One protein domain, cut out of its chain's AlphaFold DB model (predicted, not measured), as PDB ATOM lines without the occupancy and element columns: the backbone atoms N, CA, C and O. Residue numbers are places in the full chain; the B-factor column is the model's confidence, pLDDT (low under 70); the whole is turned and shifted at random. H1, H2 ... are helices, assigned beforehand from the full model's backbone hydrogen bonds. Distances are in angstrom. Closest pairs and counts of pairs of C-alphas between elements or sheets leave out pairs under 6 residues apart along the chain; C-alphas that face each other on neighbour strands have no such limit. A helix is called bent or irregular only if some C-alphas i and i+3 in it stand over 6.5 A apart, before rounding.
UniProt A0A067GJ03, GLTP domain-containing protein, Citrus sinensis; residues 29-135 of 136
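What this domain is: This is residues 29 to 135 of the 136 residues of the protein "GLTP domain-containing protein" of Citrus sinensis (UniProt A0A067GJ03). One very long helix, H5, packs with its first part across a small helical body and then sticks out as a free arm, residues 112 to 135. In the body, H1 and H2 follow one another along one side of H3, and H4 packs on the beginning of H5. The printed part has 107 residues with five named helices, H1 to H5 in chain order, and no named strand; its class is all helix. It is loose, with a radius of gyration of the C-alphas of 18.6 A, and elongated, spanning 66 by 35 by 21 A.

Where its parts are: Find C-alpha 33 at (-2.089, -32.484, 31.923), where H1, residues 33 to 41, begins. H2 is residues 44 to 49. H3, residues 52 to 71, runs 29.3 A and is irregular: C-alphas 53 and 56 are 7.4 A apart. H4 is residues 78 to 87. H5, residues 97 to 133, runs 54.2 A from (-8.636, -37.991, 38.397) to (-35.642, -8.070, 2.162).

How they stand to each other: Begin at H3, the hub. Its residues 62 to 71 touch H1, opposite ways at a shallow tilt of 18 degrees; the closest C-alphas, Ser 37 and Ala 69, are 5.3 A apart. H2 and H3 form a helical hairpin and touch, closest at C-alphas Phe 47 and Glu 58, 5.1 A. H5 touches H3 with residues 97 to 107 alone, at a steep tilt of 45 degrees; the closest C-alphas are Lys 64 and Asn 100, 5.2 A. H4 and H5, also a helical hairpin, touch closest at C-alphas Ile 82 and Thr 98, 5.6 A. H2 and H4 are apart. Each O i to N i+4 pair is within hydrogen-bond range in H1, H4 and H5, against 1 of 2 in H2 and 14 of 16 in H3.

The domain as a whole: The C-alphas farthest apart, Gly 88 and Leu 135, are 66.7 A apart. The printed part has no cut, and no link is long. Look for pLDDT under 70 at residues 123 to 130, 132, and 134 to 135.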
ATOM      1  N   ALA A  29       3.266 -36.870  20.568       83.94
ATOM      2  CA  ALA A  29       3.332 -36.804  22.017       83.94
ATOM      3  C   ALA A  29       1.928 -36.888  22.623       83.94
ATOM      4  O   ALA A  29       0.938 -36.495  21.999       83.94
ATOM      5  N   ASP A  30       1.861 -37.386  23.854       92.31
ATOM      6  CA  ASP A  30       0.642 -37.342  24.653       92.31
ATOM      7  C   ASP A  30       0.375 -35.914  25.159       92.31
ATOM      8  O   ASP A  30       1.281 -35.086  25.279       92.31
ATOM      9  N   VAL A  31      -0.886 -35.614  25.452       95.94
ATOM     10  CA  VAL A  31      -1.308 -34.292  25.910       95.94
ATOM     11  C   VAL A  31      -0.848 -34.069  27.349       95.94
ATOM     12  O   VAL A  31      -1.207 -34.826  28.254       95.94
ATOM     13  N   GLU A  32      -0.102 -32.988  27.580       97.31
ATOM     14  CA  GLU A  32       0.299 -32.581  28.926       97.31
ATOM     15  C   GLU A  32      -0.913 -32.185  29.780       97.31
ATOM     16  O   GLU A  32      -1.731 -31.342  29.396       97.31
ATOM     17  N   LEU A  33      -0.995 -32.744  30.989       98.00
ATOM     18  CA  LEU A  33      -2.089 -32.484  31.923       98.00
ATOM     19  C   LEU A  33      -2.126 -31.011  32.361       98.00
ATOM     20  O   LEU A  33      -3.204 -30.439  32.539       98.00
ATOM     21  N   ALA A  34      -0.960 -30.374  32.501       97.81
ATOM     22  CA  ALA A  34      -0.850 -28.964  32.871       97.81
ATOM     23  C   ALA A  34      -1.389 -28.033  31.771       97.81
ATOM     24  O   ALA A  34      -2.121 -27.084  32.059       97.81
ATOM     25  N   ALA A  35      -1.067 -28.311  30.504       97.44
ATOM     26  CA  ALA A  35      -1.596 -27.558  29.369       97.44
ATOM     27  C   ALA A  35      -3.111 -27.775  29.222       97.44
ATOM     28  O   ALA A  35      -3.866 -26.814  29.065       97.44
ATOM     29  N   PHE A  36      -3.564 -29.026  29.355       98.19
ATOM     30  CA  PHE A  36      -4.979 -29.378  29.289       98.19
ATOM     31  C   PHE A  36      -5.814 -28.697  30.381       98.19
ATOM     32  O   PHE A  36      -6.825 -28.061  30.078       98.19
ATOM     33  N   SER A  37      -5.398 -28.794  31.647       98.00
ATOM     34  CA  SER A  37      -6.116 -28.186  32.778       98.00
ATOM     35  C   SER A  37      -6.163 -26.659  32.671       98.00
ATOM     36  O   SER A  37      -7.216 -26.067  32.905       98.00
ATOM     37  N   ARG A  38      -5.079 -26.019  32.212       97.94
ATOM     38  CA  ARG A  38      -5.049 -24.574  31.934       97.94
ATOM     39  C   ARG A  38      -6.019 -24.170  30.824       97.94
ATOM     40  O   ARG A  38      -6.735 -23.191  30.980       97.94
ATOM     41  N   ALA A  39      -6.075 -24.912  29.719       97.62
ATOM     42  CA  ALA A  39      -7.041 -24.627  28.655       97.62
ATOM     43  C   ALA A  39      -8.487 -24.778  29.159       97.62
ATOM     44  O   ALA A  39      -9.340 -23.936  28.882       97.62
ATOM     45  N   CYS A  40      -8.757 -25.816  29.958       97.88
ATOM     46  CA  CYS A  40     -10.068 -26.037  30.562       97.88
ATOM     47  C   CYS A  40     -10.464 -24.921  31.541       97.88
ATOM     48  O   CYS A  40     -11.632 -24.545  31.590       97.88
ATOM     49  N   SER A  41      -9.520 -24.335  32.285       97.00
ATOM     50  CA  SER A  41      -9.852 -23.263  33.231       97.00
ATOM     51  C   SER A  41     -10.394 -22.014  32.528       97.00
ATOM     52  O   SER A  41     -11.314 -21.385  33.054       97.00
ATOM     53  N   TYR A  42      -9.937 -21.725  31.302       95.88
ATOM     54  CA  TYR A  42     -10.466 -20.635  30.472       95.88
ATOM     55  C   TYR A  42     -11.926 -20.828  30.047       95.88
ATOM     56  O   TYR A  42     -12.589 -19.849  29.713       95.88
ATOM     57  N   VAL A  43     -12.446 -22.057  30.073       94.44
ATOM     58  CA  VAL A  43     -13.844 -22.368  29.731       94.44
ATOM     59  C   VAL A  43     -14.789 -22.066  30.899       94.44
ATOM     60  O   VAL A  43     -15.964 -21.780  30.676       94.44
ATOM     61  N   SER A  44     -14.288 -22.067  32.138       91.19
ATOM     62  CA  SER A  44     -15.100 -21.900  33.355       91.19
ATOM     63  C   SER A  44     -16.036 -20.680  33.334       91.19
ATOM     64  O   SER A  44     -17.222 -20.859  33.613       91.19
ATOM     65  N   PRO A  45     -15.583 -19.470  32.931       90.12
ATOM     66  CA  PRO A  45     -16.444 -18.288  32.903       90.12
ATOM     67  C   PRO A  45     -17.662 -18.426  31.979       90.12
ATOM     68  O   PRO A  45     -18.675 -17.768  32.210       90.12
ATOM     69  N   LEU A  46     -17.608 -19.297  30.958       89.88
ATOM     70  CA  LEU A  46     -18.735 -19.510  30.047       89.88
ATOM     71  C   LEU A  46     -19.945 -20.120  30.761       89.88
ATOM     72  O   LEU A  46     -21.073 -19.784  30.414       89.88
ATOM     73  N   PHE A  47     -19.736 -20.964  31.776       86.19
ATOM     74  CA  PHE A  47     -20.840 -21.519  32.565       86.19
ATOM     75  C   PHE A  47     -21.531 -20.441  33.407       86.19
ATOM     76  O   PHE A  47     -22.759 -20.442  33.504       86.19
ATOM     77  N   GLY A  48     -20.770 -19.484  33.947       84.31
ATOM     78  CA  GLY A  48     -21.313 -18.333  34.671       84.31
ATOM     79  C   GLY A  48     -22.139 -17.397  33.778       84.31
ATOM     80  O   GLY A  48     -23.158 -16.855  34.213       84.31
ATOM     81  N   CYS A  49     -21.772 -17.260  32.498       87.38
ATOM     82  CA  CYS A  49     -22.526 -16.466  31.519       87.38
ATOM     83  C   CYS A  49     -23.922 -17.031  31.194       87.38
ATOM     84  O   CYS A  49     -24.769 -16.291  30.699       87.38
ATOM     85  N   LEU A  50     -24.194 -18.308  31.490       84.94
ATOM     86  CA  LEU A  50     -25.502 -18.944  31.264       84.94
ATOM     87  C   LEU A  50     -26.520 -18.649  32.383       84.94
ATOM     88  O   LEU A  50     -27.657 -19.127  32.349       84.94
ATOM     89  N   GLY A  51     -26.129 -17.849  33.377       86.25
ATOM     90  CA  GLY A  51     -26.987 -17.407  34.469       86.25
ATOM     91  C   GLY A  51     -27.088 -18.405  35.624       86.25
ATOM     92  O   GLY A  51     -26.458 -19.461  35.659       86.25
ATOM     93  N   ILE A  52     -27.919 -18.057  36.612       87.25
ATOM     94  CA  ILE A  52     -27.977 -18.731  37.923       87.25
ATOM     95  C   ILE A  52     -28.311 -20.227  37.800       87.25
ATOM     96  O   ILE A  52     -27.828 -21.031  38.598       87.25
ATOM     97  N   ALA A  53     -29.080 -20.615  36.778       84.12
ATOM     98  CA  ALA A  53     -29.451 -22.006  36.521       84.12
ATOM     99  C   ALA A  53     -28.237 -22.925  36.284       84.12
ATOM    100  O   ALA A  53     -28.301 -24.115  36.589       84.12
ATOM    101  N   PHE A  54     -27.118 -22.377  35.802       85.56
ATOM    102  CA  PHE A  54     -25.897 -23.125  35.504       85.56
ATOM    103  C   PHE A  54     -24.811 -22.974  36.573       85.56
ATOM    104  O   PHE A  54     -23.746 -23.571  36.439       85.56
ATOM    105  N   LYS A  55     -25.085 -22.279  37.687       86.88
ATOM    106  CA  LYS A  55     -24.106 -22.083  38.770       86.88
ATOM    107  C   LYS A  55     -23.587 -23.402  39.349       86.88
ATOM    108  O   LYS A  55     -22.406 -23.532  39.646       86.88
ATOM    109  N   PHE A  56     -24.447 -24.411  39.479       87.56
ATOM    110  CA  PHE A  56     -24.014 -25.739  39.924       87.56
ATOM    111  C   PHE A  56     -23.127 -26.445  38.893       87.56
ATOM    112  O   PHE A  56     -22.207 -27.163  39.278       87.56
ATOM    113  N   ALA A  57     -23.382 -26.235  37.598       88.38
ATOM    114  CA  ALA A  57     -22.551 -26.784  36.531       88.38
ATOM    115  C   ALA A  57     -21.177 -26.103  36.497       88.38
ATOM    116  O   ALA A  57     -20.170 -26.794  36.376       88.38
ATOM    117  N   GLU A  58     -21.135 -24.781  36.685       91.00
ATOM    118  CA  GLU A  58     -19.896 -24.019  36.857       91.00
ATOM    119  C   GLU A  58     -19.089 -24.554  38.044       91.00
ATOM    120  O   GLU A  58     -17.934 -24.930  37.879       91.00
ATOM    121  N   MET A  59     -19.707 -24.669  39.224       92.50
ATOM    122  CA  MET A  59     -19.023 -25.154  40.426       92.50
ATOM    123  C   MET A  59     -18.500 -26.593  40.283       92.50
ATOM    124  O   MET A  59     -17.370 -26.861  40.690       92.50
ATOM    125  N   ASP A  60     -19.286 -27.523  39.716       93.56
ATOM    126  CA  ASP A  60     -18.827 -28.907  39.491       93.56
ATOM    127  C   ASP A  60     -17.681 -28.952  38.473       93.56
ATOM    128  O   ASP A  60     -16.703 -29.666  38.694       93.56
ATOM    129  N   TYR A  61     -17.766 -28.166  37.392       95.94
ATOM    130  CA  TYR A  61     -16.723 -28.087  36.371       95.94
ATOM    131  C   TYR A  61     -15.419 -27.512  36.932       95.94
ATOM    132  O   TYR A  61     -14.381 -28.165  36.825       95.94
ATOM    133  N   VAL A  62     -15.480 -26.345  37.583       96.56
ATOM    134  CA  VAL A  62     -14.319 -25.663  38.181       96.56
ATOM    135  C   VAL A  62     -13.609 -26.582  39.167       96.56
ATOM    136  O   VAL A  62     -12.420 -26.833  39.013       96.56
ATOM    137  N   ALA A  63     -14.347 -27.200  40.094       97.56
ATOM    138  CA  ALA A  63     -13.753 -28.106  41.072       97.56
ATOM    139  C   ALA A  63     -13.030 -29.305  40.428       97.56
ATOM    140  O   ALA A  63     -12.111 -29.864  41.024       97.56
ATOM    141  N   LYS A  64     -13.447 -29.746  39.230       97.94
ATOM    142  CA  LYS A  64     -12.801 -30.863  38.521       97.94
ATOM    143  C   LYS A  64     -11.582 -30.398  37.742       97.94
ATOM    144  O   LYS A  64     -10.612 -31.142  37.666       97.94
ATOM    145  N   VAL A  65     -11.624 -29.197  37.177       98.00
ATOM    146  CA  VAL A  65     -10.460 -28.588  36.528       98.00
ATOM    147  C   VAL A  65      -9.365 -28.302  37.554       98.00
ATOM    148  O   VAL A  65      -8.212 -28.636  37.294       98.00
ATOM    149  N   ASP A  66      -9.723 -27.780  38.728       98.25
ATOM    150  CA  ASP A  66      -8.779 -27.493  39.812       98.25
ATOM    151  C   ASP A  66      -8.096 -28.766  40.328       98.25
ATOM    152  O   ASP A  66      -6.883 -28.782  40.520       98.25
ATOM    153  N   ASP A  67      -8.845 -29.863  40.481       98.38
ATOM    154  CA  ASP A  67      -8.281 -31.173  40.837       98.38
ATOM    155  C   ASP A  67      -7.245 -31.660  39.810       98.38
ATOM    156  O   ASP A  67      -6.168 -32.127  40.181       98.38
ATOM    157  N   LEU A  68      -7.530 -31.503  38.514       98.19
ATOM    158  CA  LEU A  68      -6.597 -31.875  37.445       98.19
ATOM    159  C   LEU A  68      -5.374 -30.949  37.386       98.19
ATOM    160  O   LEU A  68      -4.271 -31.420  37.108       98.19
ATOM    161  N   ALA A  69      -5.553 -29.653  37.651       98.25
ATOM    162  CA  ALA A  69      -4.461 -28.686  37.740       98.25
ATOM    163  C   ALA A  69      -3.551 -28.962  38.949       98.25
ATOM    164  O   ALA A  69      -2.333 -28.813  38.868       98.25
ATOM    165  N   GLU A  70      -4.118 -29.410  40.069       98.38
ATOM    166  CA  GLU A  70      -3.329 -29.854  41.216       98.38
ATOM    167  C   GLU A  70      -2.568 -31.146  40.887       98.38
ATOM    168  O   GLU A  70      -1.357 -31.238  41.109       98.38
ATOM    169  N   ALA A  71      -3.246 -32.119  40.273       97.75
ATOM    170  CA  ALA A  71      -2.638 -33.375  39.844       97.75
ATOM    171  C   ALA A  71      -1.484 -33.160  38.849       97.75
ATOM    172  O   ALA A  71      -0.484 -33.885  38.904       97.75
ATOM    173  N   SER A  72      -1.558 -32.125  38.001       98.12
ATOM    174  CA  SER A  72      -0.520 -31.804  37.010       98.12
ATOM    175  C   SER A  72       0.836 -31.442  37.606       98.12
ATOM    176  O   SER A  72       1.832 -31.427  36.889       98.12
ATOM    177  N   LYS A  73       0.912 -31.170  38.912       97.94
ATOM    178  CA  LYS A  73       2.192 -30.966  39.608       97.94
ATOM    179  C   LYS A  73       2.992 -32.262  39.773       97.94
ATOM    180  O   LYS A  73       4.190 -32.203  40.027       97.94
ATOM    181  N   SER A  74       2.339 -33.422  39.663       97.56
ATOM    182  CA  SER A  74       2.945 -34.744  39.900       97.56
ATOM    183  C   SER A  74       2.638 -35.792  38.820       97.56
ATOM    184  O   SER A  74       3.205 -36.888  38.847       97.56
ATOM    185  N   ILE A  75       1.740 -35.482  37.883       96.75
ATOM    186  CA  ILE A  75       1.365 -36.323  36.744       96.75
ATOM    187  C   ILE A  75       1.558 -35.508  35.469       96.75
ATOM    188  O   ILE A  75       0.998 -34.423  35.338       96.75
ATOM    189  N   LEU A  76       2.352 -36.030  34.533       96.50
ATOM    190  CA  LEU A  76       2.756 -35.276  33.346       96.50
ATOM    191  C   LEU A  76       1.659 -35.221  32.279       96.50
ATOM    192  O   LEU A  76       1.378 -34.150  31.746       96.50
ATOM    193  N   THR A  77       1.031 -36.355  31.965       97.88
ATOM    194  CA  THR A  77       0.187 -36.482  30.768       97.88
ATOM    195  C   THR A  77      -1.208 -37.025  31.070       97.88
ATOM    196  O   THR A  77      -1.436 -37.628  32.122       97.88
ATOM    197  N   LEU A  78      -2.151 -36.827  30.140       96.88
ATOM    198  CA  LEU A  78      -3.505 -37.380  30.245       96.88
ATOM    199  C   LEU A  78      -3.508 -38.913  30.287       96.88
ATOM    200  O   LEU A  78      -4.257 -39.479  31.082       96.88
ATOM    201  N   GLN A  79      -2.663 -39.591  29.502       96.69
ATOM    202  CA  GLN A  79      -2.555 -41.051  29.564       96.69
ATOM    203  C   GLN A  79      -2.049 -41.507  30.937       96.69
ATOM    204  O   GLN A  79      -2.630 -42.409  31.534       96.69
ATOM    205  N   SER A  80      -1.062 -40.803  31.505       97.44
ATOM    206  CA  SER A  80      -0.519 -41.113  32.835       97.44
ATOM    207  C   SER A  80      -1.573 -41.022  33.949       97.44
ATOM    208  O   SER A  80      -1.500 -41.759  34.932       97.44
ATOM    209  N   VAL A  81      -2.558 -40.123  33.817       97.38
ATOM    210  CA  VAL A  81      -3.701 -40.039  34.746       97.38
ATOM    211  C   VAL A  81      -4.532 -41.317  34.702       97.38
ATOM    212  O   VAL A  81      -4.884 -41.864  35.747       97.38
ATOM    213  N   ILE A  82      -4.845 -41.777  33.490       97.44
ATOM    214  CA  ILE A  82      -5.680 -42.957  33.266       97.44
ATOM    215  C   ILE A  82      -4.957 -44.206  33.766       97.44
ATOM    216  O   ILE A  82      -5.538 -44.986  34.518       97.44
ATOM    217  N   ASP A  83      -3.684 -44.362  33.404       98.00
ATOM    218  CA  ASP A  83      -2.875 -45.525  33.768       98.00
ATOM    219  C   ASP A  83      -2.736 -45.648  35.291       98.00
ATOM    220  O   ASP A  83      -2.999 -46.712  35.852       98.00
ATOM    221  N   ARG A  84      -2.448 -44.540  35.989       97.06
ATOM    222  CA  ARG A  84      -2.327 -44.531  37.455       97.06
ATOM    223  C   ARG A  84      -3.633 -44.930  38.152       97.06
ATOM    224  O   ARG A  84      -3.605 -45.663  39.141       97.06
ATOM    225  N   ASP A  85      -4.781 -44.476  37.652       97.75
ATOM    226  CA  ASP A  85      -6.081 -44.850  38.222       97.75
ATOM    227  C   ASP A  85      -6.494 -46.295  37.875       97.75
ATOM    228  O   ASP A  85      -7.252 -46.913  38.635       97.75
ATOM    229  N   ILE A  86      -6.025 -46.839  36.743       98.06
ATOM    230  CA  ILE A  86      -6.173 -48.258  36.384       98.06
ATOM    231  C   ILE A  86      -5.348 -49.120  37.341       98.06
ATOM    232  O   ILE A  86      -5.899 -50.035  37.953       98.06
ATOM    233  N   GLU A  87      -4.066 -48.796  37.525       97.75
ATOM    234  CA  GLU A  87      -3.166 -49.485  38.459       97.75
ATOM    235  C   GLU A  87      -3.699 -49.436  39.896       97.75
ATOM    236  O   GLU A  87      -3.688 -50.438  40.612       97.75
ATOM    237  N   GLY A  88      -4.244 -48.288  40.306       96.75
ATOM    238  CA  GLY A  88      -4.883 -48.100  41.608       96.75
ATOM    239  C   GLY A  88      -6.288 -48.703  41.738       96.75
ATOM    240  O   GLY A  88      -6.908 -48.552  42.794       96.75
ATOM    241  N   ASN A  89      -6.821 -49.340  40.686       97.25
ATOM    242  CA  ASN A  89      -8.184 -49.878  40.603       97.25
ATOM    243  C   ASN A  89      -9.263 -48.886  41.092       97.25
ATOM    244  O   ASN A  89     -10.214 -49.240  41.797       97.25
ATOM    245  N   CYS A  90      -9.101 -47.604  40.753       96.81
ATOM    246  CA  CYS A  90      -9.922 -46.513  41.272       96.81
ATOM    247  C   CYS A  90     -10.557 -45.638  40.181       96.81
ATOM    248  O   CYS A  90     -11.261 -44.687  40.515       96.81
ATOM    249  N   VAL A  91     -10.425 -46.003  38.897       96.56
ATOM    250  CA  VAL A  91     -10.958 -45.279  37.719       96.56
ATOM    251  C   VAL A  91     -12.355 -44.680  37.925       96.56
ATOM    252  O   VAL A  91     -12.597 -43.528  37.575       96.56
ATOM    253  N   ARG A  92     -13.300 -45.436  38.502       95.69
ATOM    254  CA  ARG A  92     -14.706 -45.006  38.675       95.69
ATOM    255  C   ARG A  92     -15.012 -44.392  40.048       95.69
ATOM    256  O   ARG A  92     -16.131 -43.904  40.269       95.69
ATOM    257  N   LYS A  93     -14.054 -44.423  40.978       96.25
ATOM    258  CA  LYS A  93     -14.216 -43.925  42.348       96.25
ATOM    259  C   LYS A  93     -14.546 -42.432  42.320       96.25
ATOM    260  O   LYS A  93     -14.060 -41.687  41.478       96.25
ATOM    261  N   ALA A  94     -15.433 -41.984  43.207       92.19
ATOM    262  CA  ALA A  94     -15.707 -40.554  43.326       92.19
ATOM    263  C   ALA A  94     -14.417 -39.815  43.715       92.19
ATOM    264  O   ALA A  94     -13.748 -40.223  44.662       92.19
ATOM    265  N   GLY A  95     -14.081 -38.763  42.965       89.62
ATOM    266  CA  GLY A  95     -12.858 -37.988  43.165       89.62
ATOM    267  C   GLY A  95     -11.602 -38.553  42.495       89.62
ATOM    268  O   GLY A  95     -10.570 -37.916  42.615       89.62
ATOM    269  N   SER A  96     -11.658 -39.690  41.785       97.06
ATOM    270  CA  SER A  96     -10.516 -40.107  40.957       97.06
ATOM    271  C   SER A  96     -10.283 -39.120  39.814       97.06
ATOM    272  O   SER A  96     -11.237 -38.555  39.256       97.06
ATOM    273  N   HIS A  97      -9.021 -38.943  39.432       98.00
ATOM    274  CA  HIS A  97      -8.636 -37.991  38.397       98.00
ATOM    275  C   HIS A  97      -9.228 -38.377  37.035       98.00
ATOM    276  O   HIS A  97      -9.729 -37.516  36.318       98.00
ATOM    277  N   THR A  98      -9.322 -39.669  36.714       98.25
ATOM    278  CA  THR A  98      -9.962 -40.165  35.485       98.25
ATOM    279  C   THR A  98     -11.459 -39.871  35.461       98.25
ATOM    280  O   THR A  98     -12.020 -39.492  34.427       98.25
ATOM    281  N   ARG A  99     -12.149 -39.994  36.604       97.88
ATOM    282  CA  ARG A  99     -13.570 -39.637  36.681       97.88
ATOM    283  C   ARG A  99     -13.768 -38.126  36.575       97.88
ATOM    284  O   ARG A  99     -14.733 -37.708  35.933       97.88
ATOM    285  N   ASN A 100     -12.891 -37.321  37.173       98.00
ATOM    286  CA  ASN A 100     -12.925 -35.864  37.041       98.00
ATOM    287  C   ASN A 100     -12.633 -35.438  35.591       98.00
ATOM    288  O   ASN A 100     -13.399 -34.653  35.035       98.00
ATOM    289  N   LEU A 101     -11.655 -36.062  34.926       97.81
ATOM    290  CA  LEU A 101     -11.369 -35.891  33.498       97.81
ATOM    291  C   LEU A 101     -12.598 -36.182  32.627       97.81
ATOM    292  O   LEU A 101     -12.938 -35.388  31.751       97.81
ATOM    293  N   LEU A 102     -13.342 -37.259  32.909       97.94
ATOM    294  CA  LEU A 102     -14.597 -37.552  32.210       97.94
ATOM    295  C   LEU A 102     -15.653 -36.445  32.400       97.94
ATOM    296  O   LEU A 102     -16.409 -36.155  31.471       97.94
ATOM    297  N   ARG A 103     -15.739 -35.833  33.589       96.88
ATOM    298  CA  ARG A 103     -16.665 -34.714  33.850       96.88
ATOM    299  C   ARG A 103     -16.239 -33.448  33.111       96.88
ATOM    300  O   ARG A 103     -17.085 -32.846  32.454       96.88
ATOM    301  N   VAL A 104     -14.947 -33.121  33.115       97.56
ATOM    302  CA  VAL A 104     -14.394 -32.003  32.335       97.56
ATOM    303  C   VAL A 104     -14.652 -32.207  30.840       97.56
ATOM    304  O   VAL A 104     -15.192 -31.314  30.193       97.56
ATOM    305  N   LYS A 105     -14.409 -33.412  30.301       97.25
ATOM    306  CA  LYS A 105     -14.695 -33.756  28.895       97.25
ATOM    307  C   LYS A 105     -16.154 -33.507  28.512       97.25
ATOM    308  O   LYS A 105     -16.423 -33.039  27.412       97.25
ATOM    309  N   ARG A 106     -17.106 -33.818  29.399       96.31
ATOM    310  CA  ARG A 106     -18.538 -33.547  29.168       96.31
ATOM    311  C   ARG A 106     -18.851 -32.052  29.171       96.31
ATOM    312  O   ARG A 106     -19.648 -31.618  28.349       96.31
ATOM    313  N   GLY A 107     -18.219 -31.279  30.056       94.88
ATOM    314  CA  GLY A 107     -18.336 -29.819  30.059       94.88
ATOM    315  C   GLY A 107     -17.838 -29.197  28.752       94.88
ATOM    316  O   GLY A 107     -18.536 -28.384  28.157       94.88
ATOM    317  N   LEU A 108     -16.683 -29.649  28.254       96.56
ATOM    318  CA  LEU A 108     -16.141 -29.202  26.966       96.56
ATOM    319  C   LEU A 108     -17.067 -29.546  25.792       96.56
ATOM    320  O   LEU A 108     -17.286 -28.714  24.918       96.56
ATOM    321  N   ASP A 109     -17.631 -30.755  25.780       96.62
ATOM    322  CA  ASP A 109     -18.555 -31.201  24.730       96.62
ATOM    323  C   ASP A 109     -19.851 -30.371  24.726       96.62
ATOM    324  O   ASP A 109     -20.334 -29.977  23.669       96.62
ATOM    325  N   MET A 110     -20.366 -30.023  25.910       94.00
ATOM    326  CA  MET A 110     -21.506 -29.114  26.054       94.00
ATOM    327  C   MET A 110     -21.198 -27.719  25.495       94.00
ATOM    328  O   MET A 110     -22.007 -27.184  24.740       94.00
ATOM    329  N   VAL A 111     -20.022 -27.157  25.793       94.44
ATOM    330  CA  VAL A 111     -19.601 -25.853  25.255       94.44
ATOM    331  C   VAL A 111     -19.398 -25.907  23.738       94.44
ATOM    332  O   VAL A 111     -19.796 -24.972  23.043       94.44
ATOM    333  N   ARG A 112     -18.855 -27.008  23.200       95.94
ATOM    334  CA  ARG A 112     -18.745 -27.212  21.746       95.94
ATOM    335  C   ARG A 112     -20.121 -27.147  21.085       95.94
ATOM    336  O   ARG A 112     -20.314 -26.353  20.170       95.94
ATOM    337  N   VAL A 113     -21.075 -27.931  21.589       95.62
ATOM    338  CA  VAL A 113     -22.448 -27.956  21.064       95.62
ATOM    339  C   VAL A 113     -23.122 -26.592  21.225       95.62
ATOM    340  O   VAL A 113     -23.804 -26.144  20.310       95.62
ATOM    341  N   LEU A 114     -22.907 -25.887  22.340       92.75
ATOM    342  CA  LEU A 114     -23.426 -24.531  22.535       92.75
ATOM    343  C   LEU A 114     -22.935 -23.573  21.439       92.75
ATOM    344  O   LEU A 114     -23.747 -22.859  20.854       92.75
ATOM    345  N   PHE A 115     -21.636 -23.572  21.127       94.31
ATOM    346  CA  PHE A 115     -21.095 -22.749  20.042       94.31
ATOM    347  C   PHE A 115     -21.619 -23.169  18.666       94.31
ATOM    348  O   PHE A 115     -21.976 -22.299  17.875       94.31
ATOM    349  N   GLU A 116     -21.739 -24.471  18.392       94.75
ATOM    350  CA  GLU A 116     -22.360 -24.972  17.158       94.75
ATOM    351  C   GLU A 116     -23.802 -24.449  16.999       94.75
ATOM    352  O   GLU A 116     -24.174 -23.991  15.921       94.75
ATOM    353  N   GLN A 117     -24.600 -24.454  18.074       92.88
ATOM    354  CA  GLN A 117     -25.977 -23.947  18.053       92.88
ATOM    355  C   GLN A 117     -26.054 -22.423  17.902       92.88
ATOM    356  O   GLN A 117     -26.912 -21.934  17.169       92.88
ATOM    357  N   ILE A 118     -25.162 -21.669  18.555       90.50
ATOM    358  CA  ILE A 118     -25.091 -20.206  18.404       90.50
ATOM    359  C   ILE A 118     -24.802 -19.840  16.945       90.50
ATOM    360  O   ILE A 118     -25.525 -19.030  16.365       90.50
ATOM    361  N   LEU A 119     -23.801 -20.483  16.334       90.75
ATOM    362  CA  LEU A 119     -23.451 -20.257  14.932       90.75
ATOM    363  C   LEU A 119     -24.607 -20.648  14.002       90.75
ATOM    364  O   LEU A 119     -24.977 -19.876  13.122       90.75
ATOM    365  N   ALA A 120     -25.223 -21.816  14.211       90.62
ATOM    366  CA  ALA A 120     -26.353 -22.270  13.400       90.62
ATOM    367  C   ALA A 120     -27.554 -21.308  13.465       90.62
ATOM    368  O   ALA A 120     -28.182 -21.041  12.440       90.62
ATOM    369  N   ALA A 121     -27.856 -20.761  14.645       88.56
ATOM    370  CA  ALA A 121     -28.932 -19.791  14.813       88.56
ATOM    371  C   ALA A 121     -28.662 -18.495  14.030       88.56
ATOM    372  O   ALA A 121     -29.569 -17.981  13.376       88.56
ATOM    373  N   GLU A 122     -27.423 -17.998  14.038       77.69
ATOM    374  CA  GLU A 122     -27.025 -16.794  13.296       77.69
ATOM    375  C   GLU A 122     -27.265 -16.942  11.782       77.69
ATOM    376  O   GLU A 122     -27.841 -16.049  11.154       77.69
ATOM    377  N   TYR A 123     -26.934 -18.103  11.201       69.81
ATOM    378  CA  TYR A 123     -27.199 -18.383   9.784       69.81
ATOM    379  C   TYR A 123     -28.695 -18.402   9.442       69.81
ATOM    380  O   TYR A 123     -29.084 -17.934   8.369       69.81
ATOM    381  N   VAL A 124     -29.548 -18.903  10.342       68.56
ATOM    382  CA  VAL A 124     -31.007 -18.912  10.140       68.56
ATOM    383  C   VAL A 124     -31.566 -17.491  10.151       68.56
ATOM    384  O   VAL A 124     -32.332 -17.139   9.254       68.56
ATOM    385  N   TYR A 125     -31.158 -16.652  11.106       65.25
ATOM    386  CA  TYR A 125     -31.601 -15.254  11.149       65.25
ATOM    387  C   TYR A 125     -31.153 -14.476   9.911       65.25
ATOM    388  O   TYR A 125     -31.967 -13.765   9.321       65.25
ATOM    389  N   GLN A 126     -29.908 -14.658   9.462       62.50
ATOM    390  CA  GLN A 126     -29.416 -14.011   8.246       62.50
ATOM    391  C   GLN A 126     -30.207 -14.459   7.011       62.50
ATOM    392  O   GLN A 126     -30.619 -13.628   6.206       62.50
ATOM    393  N   HIS A 127     -30.491 -15.758   6.877       63.97
ATOM    394  CA  HIS A 127     -31.291 -16.273   5.766       63.97
ATOM    395  C   HIS A 127     -32.729 -15.729   5.781       63.97
ATOM    396  O   HIS A 127     -33.260 -15.355   4.735       63.97
ATOM    397  N   VAL A 128     -33.367 -15.656   6.954       68.31
ATOM    398  CA  VAL A 128     -34.729 -15.120   7.110       68.31
ATOM    399  C   VAL A 128     -34.776 -13.624   6.796       68.31
ATOM    400  O   VAL A 128     -35.641 -13.205   6.031       68.31
ATOM    401  N   ILE A 129     -33.834 -12.825   7.310       67.69
ATOM    402  CA  ILE A 129     -33.756 -11.380   7.033       67.69
ATOM    403  C   ILE A 129     -33.521 -11.130   5.543       67.69
ATOM    404  O   ILE A 129     -34.233 -10.331   4.942       67.69
ATOM    405  N   VAL A 130     -32.576 -11.843   4.927       66.94
ATOM    406  CA  VAL A 130     -32.318 -11.742   3.485       66.94
ATOM    407  C   VAL A 130     -33.570 -12.124   2.686       66.94
ATOM    408  O   VAL A 130     -33.968 -11.381   1.796       66.94
ATOM    409  N   SER A 131     -34.256 -13.212   3.044       70.00
ATOM    410  CA  SER A 131     -35.499 -13.621   2.369       70.00
ATOM    411  C   SER A 131     -36.621 -12.586   2.517       70.00
ATOM    412  O   SER A 131     -37.371 -12.376   1.572       70.00
ATOM    413  N   LEU A 132     -36.732 -11.917   3.671       66.62
ATOM    414  CA  LEU A 132     -37.699 -10.837   3.904       66.62
ATOM    415  C   LEU A 132     -37.366  -9.574   3.102       66.62
ATOM    416  O   LEU A 132     -38.278  -8.948   2.574       66.62
ATOM    417  N   ILE A 133     -36.084  -9.218   2.971       70.38
ATOM    418  CA  ILE A 133     -35.642  -8.070   2.162       70.38
ATOM    419  C   ILE A 133     -35.909  -8.305   0.670       70.38
ATOM    420  O   ILE A 133     -36.240  -7.360  -0.030       70.38
ATOM    421  N   PHE A 134     -35.800  -9.542   0.178       63.06
ATOM    422  CA  PHE A 134     -36.108  -9.881  -1.218       63.06
ATOM    423  C   PHE A 134     -37.606 -10.129  -1.493       63.06
ATOM    424  O   PHE A 134     -37.972 -10.370  -2.644       63.06
ATOM    425  N   LEU A 135     -38.469 -10.091  -0.468       56.19
ATOM    426  CA  LEU A 135     -39.929 -10.218  -0.604       56.19
ATOM    427  C   LEU A 135     -40.682  -8.870  -0.591       56.19
ATOM    428  O   LEU A 135     -41.908  -8.880  -0.718       56.19
TER     429      LEU A 135